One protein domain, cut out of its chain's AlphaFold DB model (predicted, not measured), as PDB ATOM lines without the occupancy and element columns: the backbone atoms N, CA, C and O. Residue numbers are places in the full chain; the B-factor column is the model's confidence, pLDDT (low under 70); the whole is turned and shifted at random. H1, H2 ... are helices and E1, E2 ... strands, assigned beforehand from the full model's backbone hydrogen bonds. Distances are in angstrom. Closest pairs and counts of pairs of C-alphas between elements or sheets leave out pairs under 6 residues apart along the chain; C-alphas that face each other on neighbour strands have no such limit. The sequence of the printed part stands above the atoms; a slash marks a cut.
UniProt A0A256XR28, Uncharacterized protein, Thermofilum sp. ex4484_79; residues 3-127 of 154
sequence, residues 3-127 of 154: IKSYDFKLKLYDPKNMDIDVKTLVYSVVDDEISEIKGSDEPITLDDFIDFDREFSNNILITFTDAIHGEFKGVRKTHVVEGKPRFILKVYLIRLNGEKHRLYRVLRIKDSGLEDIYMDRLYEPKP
ATOM      1  N   ILE A   3      -8.729   2.913  -9.640       94.00
ATOM      2  CA  ILE A   3      -8.946   2.950 -11.092       94.00
ATOM      3  C   ILE A   3     -10.260   3.672 -11.351       94.00
ATOM      4  O   ILE A   3     -11.253   3.381 -10.692       94.00
ATOM      5  N   LYS A   4     -10.274   4.591 -12.316       95.69
ATOM      6  CA  LYS A   4     -11.509   5.210 -12.800       95.69
ATOM      7  C   LYS A   4     -12.069   4.424 -13.981       95.69
ATOM      8  O   LYS A   4     -11.300   3.887 -14.782       95.69
ATOM      9  N   SER A   5     -13.385   4.374 -14.105       96.81
ATOM     10  CA  SER A   5     -14.079   4.018 -15.341       96.81
ATOM     11  C   SER A   5     -15.338   4.865 -15.497       96.81
ATOM     12  O   SER A   5     -15.676   5.639 -14.598       96.81
ATOM     13  N   TYR A   6     -16.015   4.744 -16.634       97.25
ATOM     14  CA  TYR A   6     -17.178   5.563 -16.952       97.25
ATOM     15  C   TYR A   6     -18.308   4.706 -17.504       97.25
ATOM     16  O   TYR A   6     -18.092   3.868 -18.384       97.25
ATOM     17  N   ASP A   7     -19.509   4.975 -17.007       97.31
ATOM     18  CA  ASP A   7     -20.755   4.529 -17.612       97.31
ATOM     19  C   ASP A   7     -21.485   5.773 -18.110       97.31
ATOM     20  O   ASP A   7     -21.670   6.727 -17.349       97.31
ATOM     21  N   PHE A   8     -21.896   5.794 -19.374       97.44
ATOM     22  CA  PHE A   8     -22.561   6.966 -19.928       97.44
ATOM     23  C   PHE A   8     -23.492   6.641 -21.085       97.44
ATOM     24  O   PHE A   8     -23.346   5.642 -21.782       97.44
ATOM     25  N   LYS A   9     -24.432   7.553 -21.304       97.75
ATOM     26  CA  LYS A   9     -25.235   7.680 -22.507       97.75
ATOM     27  C   LYS A   9     -24.939   9.016 -23.152       97.75
ATOM     28  O   LYS A   9     -24.854  10.029 -22.454       97.75
ATOM     29  N   LEU A  10     -24.801   9.008 -24.465       96.56
ATOM     30  CA  LEU A  10     -24.581  10.201 -25.258       96.56
ATOM     31  C   LEU A  10     -25.437  10.127 -26.515       96.56
ATOM     32  O   LEU A  10     -25.408   9.130 -27.235       96.56
ATOM     33  N   LYS A  11     -26.164  11.209 -26.784       96.50
ATOM     34  CA  LYS A  11     -26.865  11.396 -28.046       96.50
ATOM     35  C   LYS A  11     -26.364  12.647 -28.761       96.50
ATOM     36  O   LYS A  11     -26.321  13.723 -28.167       96.50
ATOM     37  N   LEU A  12     -25.987  12.490 -30.025       93.62
ATOM     38  CA  LEU A  12     -25.534  13.547 -30.928       93.62
ATOM     39  C   LEU A  12     -26.525  13.669 -32.088       93.62
ATOM     40  O   LEU A  12     -27.036  12.656 -32.570       93.62
ATOM     41  N   TYR A  13     -26.792  14.899 -32.526       84.75
ATOM     42  CA  TYR A  13     -27.781  15.186 -33.573       84.75
ATOM     43  C   TYR A  13     -27.162  15.739 -34.864       84.75
ATOM     44  O   TYR A  13     -27.649  15.418 -35.944       84.75
ATOM     45  N   ASP A  14     -26.088  16.527 -34.769       74.44
ATOM     46  CA  ASP A  14     -25.436  17.211 -35.895       74.44
ATOM     47  C   ASP A  14     -23.918  17.311 -35.620       74.44
ATOM     48  O   ASP A  14     -23.549  17.614 -34.482       74.44
ATOM     49  N   PRO A  15     -23.011  17.018 -36.576       70.38
ATOM     50  CA  PRO A  15     -23.236  16.440 -37.912       70.38
ATOM     51  C   PRO A  15     -23.380  14.915 -37.903       70.38
ATOM     52  O   PRO A  15     -23.664  14.301 -38.930       70.38
ATOM     53  N   LYS A  16     -23.162  14.278 -36.749       74.25
ATOM     54  CA  LYS A  16     -23.302  12.834 -36.567       74.25
ATOM     55  C   LYS A  16     -24.561  12.547 -35.767       74.25
ATOM     56  O   LYS A  16     -24.626  12.891 -34.593       74.25
ATOM     57  N   ASN A  17     -25.514  11.855 -36.381       87.62
ATOM     58  CA  ASN A  17     -26.608  11.244 -35.640       87.62
ATOM     59  C   ASN A  17     -26.087   9.961 -34.975       87.62
ATOM     60  O   ASN A  17     -25.760   8.983 -35.657       87.62
ATOM     61  N   MET A  18     -25.923  10.004 -33.657       92.81
ATOM     62  CA  MET A  18     -25.338   8.921 -32.869       92.81
ATOM     63  C   MET A  18     -26.072   8.804 -31.539       92.81
ATOM     64  O   MET A  18     -26.192   9.787 -30.819       92.81
ATOM     65  N   ASP A  19     -26.509   7.596 -31.198       95.94
ATOM     66  CA  ASP A  19     -27.002   7.224 -29.872       95.94
ATOM     67  C   ASP A  19     -26.098   6.119 -29.325       95.94
ATOM     68  O   ASP A  19     -26.030   5.026 -29.898       95.94
ATOM     69  N   ILE A  20     -25.360   6.417 -28.258       96.88
ATOM     70  CA  ILE A  20     -24.425   5.479 -27.651       96.88
ATOM     71  C   ILE A  20     -24.670   5.331 -26.150       96.88
ATOM     72  O   ILE A  20     -24.783   6.310 -25.418       96.88
ATOM     73  N   ASP A  21     -24.713   4.083 -25.689       98.19
ATOM     74  CA  ASP A  21     -24.751   3.687 -24.278       98.19
ATOM     75  C   ASP A  21     -23.523   2.819 -23.994       98.19
ATOM     76  O   ASP A  21     -23.320   1.793 -24.648       98.19
ATOM     77  N   VAL A  22     -22.690   3.236 -23.046       98.12
ATOM     78  CA  VAL A  22     -21.457   2.554 -22.655       98.12
ATOM     79  C   VAL A  22     -21.549   2.169 -21.189       98.12
ATOM     80  O   VAL A  22     -21.753   3.013 -20.319       98.12
ATOM     81  N   LYS A  23     -21.325   0.884 -20.913       97.75
ATOM     82  CA  LYS A  23     -21.067   0.371 -19.566       97.75
ATOM     83  C   LYS A  23     -19.675  -0.221 -19.493       97.75
ATOM     84  O   LYS A  23     -19.313  -1.040 -20.341       97.75
ATOM     85  N   THR A  24     -18.931   0.132 -18.455       97.69
ATOM     86  CA  THR A  24     -17.579  -0.380 -18.246       97.69
ATOM     87  C   THR A  24     -17.555  -1.387 -17.104       97.69
ATOM     88  O   THR A  24     -17.934  -1.094 -15.970       97.69
ATOM     89  N   LEU A  25     -17.076  -2.592 -17.405       97.44
ATOM     90  CA  LEU A  25     -16.728  -3.604 -16.411       97.44
ATOM     91  C   LEU A  25     -15.213  -3.598 -16.215       97.44
ATOM     92  O   LEU A  25     -14.462  -3.518 -17.188       97.44
ATOM     93  N   VAL A  26     -14.765  -3.691 -14.966       97.38
ATOM     94  CA  VAL A  26     -13.343  -3.650 -14.608       97.38
ATOM     95  C   VAL A  26     -12.984  -4.925 -13.867       97.38
ATOM     96  O   VAL A  26     -13.679  -5.315 -12.934       97.38
ATOM     97  N   TYR A  27     -11.887  -5.557 -14.266       96.88
ATOM     98  CA  TYR A  27     -11.388  -6.790 -13.675       96.88
ATOM     99  C   TYR A  27      -9.918  -6.646 -13.286       96.88
ATOM    100  O   TYR A  27      -9.134  -6.051 -14.029       96.88
ATOM    101  N   SER A  28      -9.535  -7.225 -12.153       95.81
ATOM    102  CA  SER A  28      -8.135  -7.423 -11.761       95.81
ATOM    103  C   SER A  28      -7.692  -8.832 -12.109       95.81
ATOM    104  O   SER A  28      -8.441  -9.783 -11.884       95.81
ATOM    105  N   VAL A  29      -6.458  -8.957 -12.593       94.31
ATOM    106  CA  VAL A  29      -5.786 -10.246 -12.777       94.31
ATOM    107  C   VAL A  29      -4.671 -10.367 -11.744       94.31
ATOM    108  O   VAL A  29      -3.679  -9.627 -11.810       94.31
ATOM    109  N   VAL A  30      -4.856 -11.269 -10.783       90.94
ATOM    110  CA  VAL A  30      -3.896 -11.591  -9.720       90.94
ATOM    111  C   VAL A  30      -3.522 -13.056  -9.897       90.94
ATOM    112  O   VAL A  30      -4.402 -13.910  -9.932       90.94
ATOM    113  N   ASP A  31      -2.228 -13.328 -10.052       85.94
ATOM    114  CA  ASP A  31      -1.713 -14.660 -10.377       85.94
ATOM    115  C   ASP A  31      -2.473 -15.290 -11.565       85.94
ATOM    116  O   ASP A  31      -2.445 -14.724 -12.660       85.94
ATOM    117  N   ASP A  32      -3.172 -16.409 -11.347       86.56
ATOM    118  CA  ASP A  32      -3.934 -17.152 -12.364       86.56
ATOM    119  C   ASP A  32      -5.466 -16.990 -12.237       86.56
ATOM    120  O   ASP A  32      -6.250 -17.814 -12.751       86.56
ATOM    121  N   GLU A  33      -5.898 -15.930 -11.552       91.00
ATOM    122  CA  GLU A  33      -7.298 -15.615 -11.285       91.00
ATOM    123  C   GLU A  33      -7.689 -14.233 -11.812       91.00
ATOM    124  O   GLU A  33      -6.909 -13.278 -11.830       91.00
ATOM    125  N   ILE A  34      -8.944 -14.135 -12.251       94.38
ATOM    126  CA  ILE A  34      -9.563 -12.888 -12.685       94.38
ATOM    127  C   ILE A  34     -10.818 -12.638 -11.858       94.38
ATOM    128  O   ILE A  34     -11.652 -13.525 -11.685       94.38
ATOM    129  N   SER A  35     -10.959 -11.421 -11.344       94.06
ATOM    130  CA  SER A  35     -12.095 -11.039 -10.501       94.06
ATOM    131  C   SER A  35     -12.606  -9.663 -10.890       94.06
ATOM    132  O   SER A  35     -11.825  -8.773 -11.225       94.06
ATOM    133  N   GLU A  36     -13.927  -9.494 -10.881       95.31
ATOM    134  CA  GLU A  36     -14.548  -8.197 -11.145       95.31
ATOM    135  C   GLU A  36     -14.333  -7.262  -9.951       95.31
ATOM    136  O   GLU A  36     -14.565  -7.640  -8.804       95.31
ATOM    137  N   ILE A  37     -13.945  -6.022 -10.232       95.50
ATOM    138  CA  ILE A  37     -13.779  -4.972  -9.234       95.50
ATOM    139  C   ILE A  37     -15.000  -4.065  -9.307       95.50
ATOM    140  O   ILE A  37     -15.186  -3.328 -10.279       95.50
ATOM    141  N   LYS A  38     -15.838  -4.086  -8.271       94.50
ATOM    142  CA  LYS A  38     -16.975  -3.164  -8.189       94.50
ATOM    143  C   LYS A  38     -16.477  -1.739  -7.953       94.50
ATOM    144  O   LYS A  38     -15.497  -1.518  -7.244       94.50
ATOM    145  N   GLY A  39     -17.133  -0.786  -8.606       94.88
ATOM    146  CA  GLY A  39     -16.856   0.636  -8.446       94.88
ATOM    147  C   GLY A  39     -17.985   1.331  -7.697       94.88
ATOM    148  O   GLY A  39     -19.130   0.883  -7.764       94.88
ATOM    149  N   SER A  40     -17.659   2.413  -6.997       96.31
ATOM    150  CA  SER A  40     -18.646   3.348  -6.455       96.31
ATOM    151  C   SER A  40     -18.970   4.421  -7.488       96.31
ATOM    152  O   SER A  40     -18.050   5.002  -8.068       96.31
ATOM    153  N   ASP A  41     -20.259   4.680  -7.693       97.00
ATOM    154  CA  ASP A  41     -20.733   5.722  -8.602       97.00
ATOM    155  C   ASP A  41     -20.510   7.109  -7.992       97.00
ATOM    156  O   ASP A  41     -20.847   7.373  -6.836       97.00
ATOM    157  N   GLU A  42     -19.953   8.005  -8.796       96.00
ATOM    158  CA  GLU A  42     -19.653   9.384  -8.444       96.00
ATOM    159  C   GLU A  42     -20.033  10.304  -9.623       96.00
ATOM    160  O   GLU A  42     -19.925   9.899 -10.789       96.00
ATOM    161  N   PRO A  43     -20.484  11.545  -9.365       95.38
ATOM    162  CA  PRO A  43     -20.733  12.512 -10.429       95.38
ATOM    163  C   PRO A  43     -19.467  12.781 -11.248       95.38
ATOM    164  O   PRO A  43     -18.369  12.871 -10.698       95.38
ATOM    165  N   ILE A  44     -19.632  12.944 -12.561       93.25
ATOM    166  CA  ILE A  44     -18.541  13.368 -13.445       93.25
ATOM    167  C   ILE A  44     -18.251  14.848 -13.191       93.25
ATOM    168  O   ILE A  44     -19.161  15.678 -13.178       93.25
ATOM    169  N   THR A  45     -16.975  15.167 -12.994       91.00
ATOM    170  CA  THR A  45     -16.474  16.534 -12.824       91.00
ATOM    171  C   THR A  45     -15.690  16.979 -14.057       91.00
ATOM    172  O   THR A  45     -15.317  16.156 -14.891       91.00
ATOM    173  N   LEU A  46     -15.405  18.280 -14.177       86.44
ATOM    174  CA  LEU A  46     -14.618  18.807 -15.300       86.44
ATOM    175  C   LEU A  46     -13.226  18.162 -15.397       86.44
ATOM    176  O   LEU A  46     -12.769  17.866 -16.499       86.44
ATOM    177  N   ASP A  47     -12.587  17.874 -14.261       88.19
ATOM    178  CA  ASP A  47     -11.264  17.239 -14.217       88.19
ATOM    179  C   ASP A  47     -11.275  15.812 -14.784       88.19
ATOM    180  O   ASP A  47     -10.256  15.313 -15.268       88.19
ATOM    181  N   ASP A  48     -12.432  15.144 -14.764       91.75
ATOM    182  CA  ASP A  48     -12.575  13.796 -15.304       91.75
ATOM    183  C   ASP A  48     -12.598  13.777 -16.835       91.75
ATOM    184  O   ASP A  48     -12.346  12.728 -17.424       91.75
ATOM    185  N   PHE A  49     -12.834  14.912 -17.503       89.50
ATOM    186  CA  PHE A  49     -12.882  14.946 -18.966       89.50
ATOM    187  C   PHE A  49     -11.532  14.649 -19.625       89.50
ATOM    188  O   PHE A  49     -11.501  14.042 -20.693       89.50
ATOM    189  N   ILE A  50     -10.413  14.969 -18.968       91.00
ATOM    190  CA  ILE A  50      -9.075  14.589 -19.456       91.00
ATOM    191  C   ILE A  50      -8.919  13.063 -19.450       91.00
ATOM    192  O   ILE A  50      -8.401  12.472 -20.399       91.00
ATOM    193  N   ASP A  51      -9.364  12.414 -18.375       92.00
ATOM    194  CA  ASP A  51      -9.318  10.958 -18.247       92.00
ATOM    195  C   ASP A  51     -10.329  10.287 -19.190       92.00
ATOM    196  O   ASP A  51     -10.025   9.246 -19.768       92.00
ATOM    197  N   PHE A  52     -11.498  10.900 -19.386       93.25
ATOM    198  CA  PHE A  52     -12.519  10.462 -20.335       93.25
ATOM    199  C   PHE A  52     -11.989  10.465 -21.772       93.25
ATOM    200  O   PHE A  52     -12.101   9.459 -22.470       93.25
ATOM    201  N   ASP A  53     -11.334  11.545 -22.202       93.88
ATOM    202  CA  ASP A  53     -10.713  11.635 -23.527       93.88
ATOM    203  C   ASP A  53      -9.634  10.577 -23.722       93.88
ATOM    204  O   ASP A  53      -9.631   9.857 -24.722       93.88
ATOM    205  N   ARG A  54      -8.730  10.430 -22.748       91.50
ATOM    206  CA  ARG A  54      -7.724   9.353 -22.745       91.50
ATOM    207  C   ARG A  54      -8.361   7.968 -22.791       91.50
ATOM    208  O   ARG A  54      -7.725   7.011 -23.241       91.50
ATOM    209  N   GLU A  55      -9.582   7.836 -22.286       93.75
ATOM    210  CA  GLU A  55     -10.310   6.582 -22.282       93.75
ATOM    211  C   GLU A  55     -11.011   6.273 -23.605       93.75
ATOM    212  O   GLU A  55     -10.923   5.126 -24.053       93.75
ATOM    213  N   PHE A  56     -11.639   7.265 -24.242       95.50
ATOM    214  CA  PHE A  56     -12.596   7.028 -25.325       95.50
ATOM    215  C   PHE A  56     -12.216   7.583 -26.705       95.50
ATOM    216  O   PHE A  56     -12.665   7.050 -27.728       95.50
ATOM    217  N   SER A  57     -11.332   8.584 -26.767       93.00
ATOM    218  CA  SER A  57     -10.931   9.228 -28.032       93.00
ATOM    219  C   SER A  57     -10.376   8.235 -29.051       93.00
ATOM    220  O   SER A  57     -10.664   8.335 -30.237       93.00
ATOM    221  N   ASN A  58      -9.615   7.241 -28.589       90.38
ATOM    222  CA  ASN A  58      -8.868   6.328 -29.453       90.38
ATOM    223  C   ASN A  58      -9.543   4.966 -29.665       90.38
ATOM    224  O   ASN A  58      -9.053   4.187 -30.484       90.38
ATOM    225  N   ASN A  59     -10.617   4.644 -28.936       91.81
ATOM    226  CA  ASN A  59     -11.313   3.359 -29.077       91.81
ATOM    227  C   ASN A  59     -12.696   3.503 -29.728       91.81
ATOM    228  O   ASN A  59     -13.005   2.735 -30.635       91.81
ATOM    229  N   ILE A  60     -13.504   4.483 -29.330       93.62
ATOM    230  CA  ILE A  60     -14.873   4.690 -29.819       93.62
ATOM    231  C   ILE A  60     -15.045   6.054 -30.496       93.62
ATOM    232  O   ILE A  60     -16.140   6.359 -30.953       93.62
ATOM    233  N   LEU A  61     -13.963   6.836 -30.611       92.81
ATOM    234  CA  LEU A  61     -13.921   8.150 -31.264       92.81
ATOM    235  C   LEU A  61     -14.911   9.157 -30.660       92.81
ATOM    236  O   LEU A  61     -15.530   9.930 -31.389       92.81
ATOM    237  N   ILE A  62     -15.053   9.122 -29.333       92.69
ATOM    238  CA  ILE A  62     -15.848  10.077 -28.556       92.69
ATOM    239  C   ILE A  62     -14.911  10.849 -27.641       92.69
ATOM    240  O   ILE A  62     -14.040  10.268 -26.989       92.69
ATOM    241  N   THR A  63     -15.121  12.155 -27.598       93.44
ATOM    242  CA  THR A  63     -14.366  13.107 -26.790       93.44
ATOM    243  C   THR A  63     -15.291  13.851 -25.832       93.44
ATOM    244  O   THR A  63     -16.519  13.797 -25.937       93.44
ATOM    245  N   PHE A  64     -14.712  14.609 -24.909       89.94
ATOM    246  CA  PHE A  64     -15.459  15.514 -24.048       89.94
ATOM    247  C   PHE A  64     -16.215  16.583 -24.850       89.94
ATOM    248  O   PHE A  64     -17.261  17.043 -24.405       89.94
ATOM    249  N   THR A  65     -15.720  16.967 -26.033       90.44
ATOM    250  CA  THR A  65     -16.397  17.946 -26.900       90.44
ATOM    251  C   THR A  65     -17.759  17.401 -27.326       90.44
ATOM    252  O   THR A  65     -18.764  18.103 -27.231       90.44
ATOM    253  N   ASP A  66     -17.813  16.120 -27.694       92.12
ATOM    254  CA  ASP A  66     -19.067  15.435 -28.004       92.12
ATOM    255  C   ASP A  66     -19.982  15.375 -26.771       92.12
ATOM    256  O   ASP A  66     -21.180  15.625 -26.874       92.12
ATOM    257  N   ALA A  67     -19.420  15.106 -25.587       89.12
ATOM    258  CA  ALA A  67     -20.181  15.082 -24.337       89.12
ATOM    259  C   ALA A  67     -20.777  16.453 -23.961       89.12
ATOM    260  O   ALA A  67     -21.890  16.509 -23.447       89.12
ATOM    261  N   ILE A  68     -20.066  17.555 -24.222       88.44
ATOM    262  CA  ILE A  68     -20.535  18.920 -23.933       88.44
ATOM    263  C   ILE A  68     -21.622  19.363 -24.917       88.44
ATOM    264  O   ILE A  68     -22.583  20.016 -24.512       88.44
ATOM    265  N   HIS A  69     -21.464  19.047 -26.203       89.06
ATOM    266  CA  HIS A  69     -22.389  19.498 -27.248       89.06
ATOM    267  C   HIS A  69     -23.562  18.538 -27.495       89.06
ATOM    268  O   HIS A  69     -24.528  18.918 -28.158       89.06
ATOM    269  N   GLY A  70     -23.496  17.312 -26.974       91.44
ATOM    270  CA  GLY A  70     -24.566  16.322 -27.036       91.44
ATOM    271  C   GLY A  70     -25.448  16.263 -25.790       91.44
ATOM    272  O   GLY A  70     -25.242  16.950 -24.791       91.44
ATOM    273  N   GLU A  71     -26.433  15.367 -25.821       95.00
ATOM    274  CA  GLU A  71     -27.191  14.984 -24.629       95.00
ATOM    275  C   GLU A  71     -26.414  13.920 -23.850       95.00
ATOM    276  O   GLU A  71     -26.607  12.715 -24.040       95.00
ATOM    277  N   PHE A  72     -25.510  14.369 -22.981       94.31
ATOM    278  CA  PHE A  72     -24.694  13.490 -22.153       94.31
ATOM    279  C   PHE A  72     -25.324  13.230 -20.780       94.31
ATOM    280  O   PHE A  72     -25.737  14.145 -20.065       94.31
ATOM    281  N   LYS A  73     -25.352  11.957 -20.378       95.69
ATOM    282  CA  LYS A  73     -25.667  11.519 -19.014       95.69
ATOM    283  C   LYS A  73     -24.708  10.409 -18.628       95.69
ATOM    284  O   LYS A  73     -24.726   9.357 -19.255       95.69
ATOM    285  N   GLY A  74     -23.922  10.592 -17.578       95.19
ATOM    286  CA  GLY A  74     -22.975   9.569 -17.157       95.19
ATOM    287  C   GLY A  74     -22.568   9.678 -15.701       95.19
ATOM    288  O   GLY A  74     -22.854  10.666 -15.026       95.19
ATOM    289  N   VAL A  75     -21.889   8.634 -15.243       96.81
ATOM    290  CA  VAL A  75     -21.275   8.538 -13.922       96.81
ATOM    291  C   VAL A  75     -19.828   8.094 -14.075       96.81
ATOM    292  O   VAL A  75     -19.487   7.283 -14.942       96.81
ATOM    293  N   ARG A  76     -18.970   8.622 -13.206       97.06
ATOM    294  CA  ARG A  76     -17.636   8.082 -12.989       97.06
ATOM    295  C   ARG A  76     -17.752   6.969 -11.962       97.06
ATOM    296  O   ARG A  76     -18.407   7.138 -10.941       97.06
ATOM    297  N   LYS A  77     -17.052   5.866 -12.187       97.25
ATOM    298  CA  LYS A  77     -16.869   4.816 -11.190       97.25
ATOM    299  C   LYS A  77     -15.446   4.807 -10.678       97.25
ATOM    300  O   LYS A  77     -14.503   4.771 -11.470       97.25
ATOM    301  N   THR A  78     -15.291   4.776  -9.360       96.88
ATOM    302  CA  THR A  78     -13.991   4.574  -8.715       96.88
ATOM    303  C   THR A  78     -13.900   3.148  -8.191       96.88
ATOM    304  O   THR A  78     -14.674   2.736  -7.334       96.88
ATOM    305  N   HIS A  79     -12.927   2.394  -8.692       95.88
ATOM    306  CA  HIS A  79     -12.671   1.003  -8.331       95.88
ATOM    307  C   HIS A  79     -11.456   0.939  -7.410       95.88
ATOM    308  O   HIS A  79     -10.366   1.395  -7.776       95.88
ATOM    309  N   VAL A  80     -11.628   0.371  -6.217       94.38
ATOM    310  CA  VAL A  80     -10.517   0.109  -5.299       94.38
ATOM    311  C   VAL A  80      -9.929  -1.251  -5.647       94.38
ATOM    312  O   VAL A  80     -10.588  -2.276  -5.533       94.38
ATOM    313  N   VAL A  81      -8.686  -1.243  -6.112       91.00
ATOM    314  CA  VAL A  81      -7.953  -2.452  -6.481       91.00
ATOM    315  C   VAL A  81      -7.209  -2.976  -5.262       91.00
ATOM    316  O   VAL A  81      -6.311  -2.290  -4.749       91.00
ATOM    317  N   GLU A  82      -7.574  -4.183  -4.847       87.12
ATOM    318  CA  GLU A  82      -6.937  -4.945  -3.775       87.12
ATOM    319  C   GLU A  82      -5.858  -5.899  -4.318       87.12
ATOM    320  O   GLU A  82      -5.825  -6.225  -5.507       87.12
ATOM    321  N   GLY A  83      -4.949  -6.334  -3.443       86.38
ATOM    322  CA  GLY A  83      -3.854  -7.238  -3.798       86.38
ATOM    323  C   GLY A  83      -2.744  -6.592  -4.638       86.38
ATOM    324  O   GLY A  83      -2.519  -5.379  -4.596       86.38
ATOM    325  N   LYS A  84      -2.013  -7.430  -5.387       90.25
ATOM    326  CA  LYS A  84      -0.927  -7.026  -6.301       90.25
ATOM    327  C   LYS A  84      -1.204  -7.511  -7.733       90.25
ATOM    328  O   LYS A  84      -0.487  -8.381  -8.228       90.25
ATOM    329  N   PRO A  85      -2.257  -7.004  -8.398       92.44
ATOM    330  CA  PRO A  85      -2.568  -7.440  -9.749       92.44
ATOM    331  C   PRO A  85      -1.470  -7.052 -10.731       92.44
ATOM    332  O   PRO A  85      -0.856  -5.990 -10.624       92.44
ATOM    333  N   ARG A  86      -1.258  -7.913 -11.726       93.94
ATOM    334  CA  ARG A  86      -0.333  -7.643 -12.839       93.94
ATOM    335  C   ARG A  86      -1.020  -6.862 -13.954       93.94
ATOM    336  O   ARG A  86      -0.384  -6.050 -14.630       93.94
ATOM    337  N   PHE A  87      -2.322  -7.093 -14.123       96.56
ATOM    338  CA  PHE A  87      -3.129  -6.472 -15.164       96.56
ATOM    339  C   PHE A  87      -4.481  -6.000 -14.637       96.56
ATOM    340  O   PHE A  87      -5.073  -6.618 -13.749       96.56
ATOM    341  N   ILE A  88      -4.985  -4.936 -15.258       96.94
ATOM    342  CA  ILE A  88      -6.385  -4.528 -15.203       96.94
ATOM    343  C   ILE A  88      -6.985  -4.742 -16.587       96.94
ATOM    344  O   ILE A  88      -6.438  -4.282 -17.590       96.94
ATOM    345  N   LEU A  89      -8.120  -5.424 -16.640       97.19
ATOM    346  CA  LEU A  89      -8.897  -5.612 -17.854       97.19
ATOM    347  C   LEU A  89     -10.170  -4.779 -17.757       97.19
ATOM    348  O   LEU A  89     -10.988  -4.985 -16.863       97.19
ATOM    349  N   LYS A  90     -10.347  -3.855 -18.698       97.19
ATOM    350  CA  LYS A  90     -11.604  -3.144 -18.904       97.19
ATOM    351  C   LYS A  90     -12.360  -3.776 -20.067       97.19
ATOM    352  O   LYS A  90     -11.781  -4.049 -21.122       97.19
ATOM    353  N   VAL A  91     -13.653  -3.997 -19.867       97.06
ATOM    354  CA  VAL A  91     -14.582  -4.482 -20.890       97.06
ATOM    355  C   VAL A  91     -15.659  -3.430 -21.080       97.06
ATOM    356  O   VAL A  91     -16.431  -3.153 -20.163       97.06
ATOM    357  N   TYR A  92     -15.715  -2.858 -22.276       97.00
ATOM    358  CA  TYR A  92     -16.722  -1.875 -22.651       97.00
ATOM    359  C   TYR A  92     -17.881  -2.594 -23.326       97.00
ATOM    360  O   TYR A  92     -17.715  -3.180 -24.399       97.00
ATOM    361  N   LEU A  93     -19.048  -2.569 -22.691       97.00
ATOM    362  CA  LEU A  93     -20.309  -3.008 -23.274       97.00
ATOM    363  C   LEU A  93     -20.973  -1.788 -23.899       97.00
ATOM    364  O   LEU A  93     -21.426  -0.896 -23.186       97.00
ATOM    365  N   ILE A  94     -21.000  -1.750 -25.223       96.75
ATOM    366  CA  ILE A  94     -21.438  -0.590 -25.991       96.75
ATOM    367  C   ILE A  94     -22.724  -0.952 -26.722       96.75
ATOM    368  O   ILE A  94     -22.823  -2.018 -27.329       96.75
ATOM    369  N   ARG A  95     -23.706  -0.059 -26.692       97.62
ATOM    370  CA  ARG A  95     -24.828  -0.066 -27.623       97.62
ATOM    371  C   ARG A  95     -24.732   1.179 -28.487       97.62
ATOM    372  O   ARG A  95     -24.918   2.260 -27.954       97.62
ATOM    373  N   LEU A  96     -24.442   1.026 -29.775       95.38
ATOM    374  CA  LEU A  96     -24.333   2.118 -30.741       95.38
ATOM    375  C   LEU A  96     -25.487   2.010 -31.738       95.38
ATOM    376  O   LEU A  96     -25.593   1.012 -32.441       95.38
ATOM    377  N   ASN A  97     -26.368   3.010 -31.791       94.50
ATOM    378  CA  ASN A  97     -27.538   3.041 -32.679       94.50
ATOM    379  C   ASN A  97     -28.384   1.749 -32.617       94.50
ATOM    380  O   ASN A  97     -28.941   1.294 -33.611       94.50
ATOM    381  N   GLY A  98     -28.460   1.135 -31.430       93.69
ATOM    382  CA  GLY A  98     -29.153  -0.138 -31.190       93.69
ATOM    383  C   GLY A  98     -28.288  -1.397 -31.334       93.69
ATOM    384  O   GLY A  98     -28.637  -2.429 -30.753       93.69
ATOM    385  N   GLU A  99     -27.138  -1.325 -32.004       94.25
ATOM    386  CA  GLU A  99     -26.219  -2.452 -32.184       94.25
ATOM    387  C   GLU A  99     -25.332  -2.666 -30.958       94.25
ATOM    388  O   GLU A  99     -24.846  -1.720 -30.344       94.25
ATOM    389  N   LYS A 100     -25.121  -3.929 -30.573       94.50
ATOM    390  CA  LYS A 100     -24.297  -4.281 -29.412       94.50
ATOM    391  C   LYS A 100     -22.863  -4.547 -29.846       94.50
ATOM    392  O   LYS A 100     -22.611  -5.442 -30.648       94.50
ATOM    393  N   HIS A 101     -21.928  -3.863 -29.206       94.19
ATOM    394  CA  HIS A 101     -20.502  -4.097 -29.344       94.19
ATOM    395  C   HIS A 101     -19.886  -4.377 -27.979       94.19
ATOM    396  O   HIS A 101     -20.366  -3.944 -26.930       94.19
ATOM    397  N   ARG A 102     -18.788  -5.118 -28.003       94.69
ATOM    398  CA  ARG A 102     -17.960  -5.374 -26.832       94.69
ATOM    399  C   ARG A 102     -16.525  -5.101 -27.212       94.69
ATOM    400  O   ARG A 102     -16.067  -5.689 -28.190       94.69
ATOM    401  N   LEU A 103     -15.839  -4.245 -26.466       95.75
ATOM    402  CA  LEU A 103     -14.433  -3.901 -26.676       95.75
ATOM    403  C   LEU A 103     -13.618  -4.222 -25.424       95.75
ATOM    404  O   LEU A 103     -14.127  -4.122 -24.307       95.75
ATOM    405  N   TYR A 104     -12.356  -4.587 -25.621       95.94
ATOM    406  CA  TYR A 104     -11.434  -4.933 -24.547       95.94
ATOM    407  C   TYR A 104     -10.274  -3.939 -24.481       95.94
ATOM    408  O   TYR A 104      -9.732  -3.531 -25.510       95.94
ATOM    409  N   ARG A 105      -9.853  -3.595 -23.263       96.69
ATOM    410  CA  ARG A 105      -8.630  -2.833 -22.996       96.69
ATOM    411  C   ARG A 105      -7.871  -3.472 -21.846       96.69
ATOM    412  O   ARG A 105      -8.446  -3.720 -20.788       96.69
ATOM    413  N   VAL A 106      -6.587  -3.739 -22.054       97.25
ATOM    414  CA  VAL A 106      -5.708  -4.326 -21.041       97.25
ATOM    415  C   VAL A 106      -4.658  -3.303 -20.648       97.25
ATOM    416  O   VAL A 106      -3.923  -2.789 -21.493       97.25
ATOM    417  N   LEU A 107      -4.584  -3.051 -19.347       96.75
ATOM    418  CA  LEU A 107      -3.607  -2.184 -18.713       96.75
ATOM    419  C   LEU A 107      -2.638  -3.046 -17.903       96.75
ATOM    420  O   LEU A 107      -3.070  -3.868 -17.094       96.75
ATOM    421  N   ARG A 108      -1.334  -2.850 -18.087       95.88
ATOM    422  CA  ARG A 108      -0.297  -3.407 -17.213       95.88
ATOM    423  C   ARG A 108      -0.038  -2.449 -16.061       95.88
ATOM    424  O   ARG A 108       0.136  -1.252 -16.285       95.88
ATOM    425  N   ILE A 109       0.039  -2.980 -14.846       93.31
ATOM    426  CA  ILE A 109       0.461  -2.201 -13.681       93.31
ATOM    427  C   ILE A 109       1.993  -2.157 -13.651       93.31
ATOM    428  O   ILE A 109       2.655  -3.194 -13.714       93.31
ATOM    429  N   LYS A 110       2.547  -0.946 -13.582       90.81
ATOM    430  CA  LYS A 110       3.968  -0.647 -13.372       90.81
ATOM    431  C   LYS A 110       4.126   0.186 -12.102       90.81
ATOM    432  O   LYS A 110       3.178   0.832 -11.660       90.81
ATOM    433  N   ASP A 111       5.348   0.263 -11.584       83.00
ATOM    434  CA  ASP A 111       5.664   1.097 -10.415       83.00
ATOM    435  C   ASP A 111       5.302   2.578 -10.635       83.00
ATOM    436  O   ASP A 111       4.890   3.268  -9.706       83.00
ATOM    437  N   SER A 112       5.392   3.056 -11.881       84.38
ATOM    438  CA  SER A 112       5.085   4.437 -12.273       84.38
ATOM    439  C   SER A 112       3.630   4.678 -12.707       84.38
ATOM    440  O   SER A 112       3.316   5.787 -13.132       84.38
ATOM    441  N   GLY A 113       2.748   3.669 -12.665       88.44
ATOM    442  CA  GLY A 113       1.341   3.807 -13.060       88.44
ATOM    443  C   GLY A 113       0.823   2.686 -13.963       88.44
ATOM    444  O   GLY A 113       1.183   1.522 -13.812       88.44
ATOM    445  N   LEU A 114      -0.070   3.034 -14.890       92.88
ATOM    446  CA  LEU A 114      -0.712   2.087 -15.806       92.88
ATOM    447  C   LEU A 114      -0.178   2.274 -17.223       92.88
ATOM    448  O   LEU A 114      -0.086   3.398 -17.709       92.88
ATOM    449  N   GLU A 115       0.138   1.167 -17.887       94.75
ATOM    450  CA  GLU A 115       0.522   1.139 -19.298       94.75
ATOM    451  C   GLU A 115      -0.548   0.424 -20.121       94.75
ATOM    452  O   GLU A 115      -0.906  -0.717 -19.828       94.75
ATOM    453  N   ASP A 116      -1.002   1.060 -21.196       94.19
ATOM    454  CA  ASP A 116      -1.809   0.414 -22.226       94.19
ATOM    455  C   ASP A 116      -0.989  -0.584 -23.034       94.19
ATOM    456  O   ASP A 116      -0.058  -0.212 -23.746       94.19
ATOM    457  N   ILE A 117      -1.372  -1.857 -22.961       96.56
ATOM    458  CA  ILE A 117      -0.727  -2.925 -23.739       96.56
ATOM    459  C   ILE A 117      -1.652  -3.516 -24.805       96.56
ATOM    460  O   ILE A 117      -1.188  -4.198 -25.717       96.56
ATOM    461  N   TYR A 118      -2.959  -3.267 -24.696       95.81
ATOM    462  CA  TYR A 118      -3.957  -3.687 -25.673       95.81
ATOM    463  C   TYR A 118      -5.202  -2.819 -25.578       95.81
ATOM    464  O   TYR A 118      -5.690  -2.557 -24.480       95.81
ATOM    465  N   MET A 119      -5.763  -2.446 -26.724       95.62
ATOM    466  CA  MET A 119      -7.035  -1.745 -26.799       95.62
ATOM    467  C   MET A 119      -7.706  -2.033 -28.138       95.62
ATOM    468  O   MET A 119      -7.092  -1.879 -29.194       95.62
ATOM    469  N   ASP A 120      -8.967  -2.445 -28.090       95.62
ATOM    470  CA  ASP A 120      -9.800  -2.552 -29.282       95.62
ATOM    471  C   ASP A 120     -10.268  -1.183 -29.778       95.62
ATOM    472  O   ASP A 120     -10.396  -0.230 -29.009       95.62
ATOM    473  N   ARG A 121     -10.612  -1.122 -31.067       94.50
ATOM    474  CA  ARG A 121     -11.243   0.034 -31.705       94.50
ATOM    475  C   ARG A 121     -12.584  -0.371 -32.301       94.50
ATOM    476  O   ARG A 121     -12.673  -1.389 -32.984       94.50
ATOM    477  N   LEU A 122     -13.613   0.434 -32.058       92.50
ATOM    478  CA  LEU A 122     -14.994   0.178 -32.468       92.50
ATOM    479  C   LEU A 122     -15.149   0.081 -33.984       92.50
ATOM    480  O   LEU A 122     -15.889  -0.767 -34.468       92.50
ATOM    481  N   TYR A 123     -14.429   0.932 -34.715       87.62
ATOM    482  CA  TYR A 123     -14.527   1.059 -36.170       87.62
ATOM    483  C   TYR A 123     -13.509   0.203 -36.937       87.62
ATOM    484  O   TYR A 123     -13.511   0.198 -38.162       87.62
ATOM    485  N   GLU A 124     -12.663  -0.553 -36.230       86.81
ATOM    486  CA  GLU A 124     -11.703  -1.499 -36.819       86.81
ATOM    487  C   GLU A 124     -11.716  -2.855 -36.071       86.81
ATOM    488  O   GLU A 124     -10.656  -3.361 -35.676       86.81
ATOM    489  N   PRO A 125     -12.888  -3.466 -35.792       77.81
ATOM    490  CA  PRO A 125     -12.928  -4.625 -34.921       77.81
ATOM    491  C   PRO A 125     -12.415  -5.865 -35.656       77.81
ATOM    492  O   PRO A 125     -13.000  -6.340 -36.629       77.81
ATOM    493  N   LYS A 126     -11.341  -6.463 -35.132       88.94
ATOM    494  CA  LYS A 126     -10.991  -7.852 -35.461       88.94
ATOM    495  C   LYS A 126     -12.125  -8.795 -35.013       88.94
ATOM    496  O   LYS A 126     -12.861  -8.457 -34.076       88.94
ATOM    497  N   PRO A 127     -12.248 -10.001 -35.601       91.19
ATOM    498  CA  PRO A 127     -13.212 -10.999 -35.141       91.19
ATOM    499  C   PRO A 127     -13.128 -11.211 -33.624       91.19
ATOM    500  O   PRO A 127     -12.030 -11.290 -33.072       91.19
TER     501      PRO A 127
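Overview. This is residues 3 to 127 of the 154 residues of an uncharacterized protein of Thermofilum sp. ex4484_79 (UniProt A0A256XR28). One large, twisted sheet of eight strands makes a wall, its E7 and E8 edge turning over toward the side where two short helices, H1 and H2, pack near E1. E3 and E4 follow each other along one border, E3 beside E2 and E4 beside E5. The printed part has 125 residues with eight named strands and two named helices; along the chain H1 and H2 come between E4 and E5; the sheet is branched, its neighbour pairs are antiparallel, and the class is mostly strand. The whole is compact, with a radius of gyration of the C-alphas of 14.7 A and spans of 47 by 35 by 23 A.

Along the chain. Find C-alpha 3 at (-8.946, 2.950, -11.092); from there E1 runs to residue 12, 27.9 A, and bends by 51 degrees at residue 9. Next come E2, residues 18 to 30, the longest strand at 37.6 A, and the short E3, residues 33 to 36, which runs on into E4, residues 39 to 43, at 33 degrees. Look for H1 from C-alpha 48 at (-12.575, 13.796, -15.304) to residue 56, then H2, residues 64 to 69. E5, residues 71 to 80, is 29.5 A long, E6, residues 87 to 96, 27.7 A, and E7, residues 99 to 110, 35.6 A. E8 spans residues 113 to 119 and ends at C-alpha 119, (-7.035, -1.745, -26.799).

Arrangement. Start at E2, which has three neighbours: E1 and E3 on one side, E6 on the other side. E1 and E2 form a hairpin, with N 10 and O 20 at 2.9 A; E2 and E3 form another, with N 28 and O 35 at 2.9 A. These three strands are a meander, each the antiparallel neighbour of the one before, and so are E6, E7 and E8. Between E2 and E6, N 25 and O 91 are 2.9 A apart. Beyond E6, look for N 90 and O 105 of E7 at 2.8 A, then N 108 and O 115 of E8 at 2.8 A. On the other side of E1 is E5, with N 5 and O 77 at 2.9 A, then E4, with N 42 and O 76 at 2.8 A. E3, E4 and E8 are edge strands. H1 only grazes the sheet, with its residues 48 to 56; the C-alphas of Tyr 6 and Phe 52 are its closest to E1, at 7.6 A. H2 is on the sheet at a height of 7.3 A, over none of the strands, but only just: 2 of its C-alphas fall on E5. H1 and H2 touch, closest at the C-alphas of Phe 49 and Phe 64, 5.7 A, about perpendicular at 74 degrees. In both helices every O i to N i+4 pair is within hydrogen-bond range.

Size, cuts and confidence. The C-alphas of Asp 14 and Asp 31 are the two farthest apart, at 47.2 A. The printed part has no cut and no long link. Its mean pLDDT is 93.0, and no printed residue is under 70.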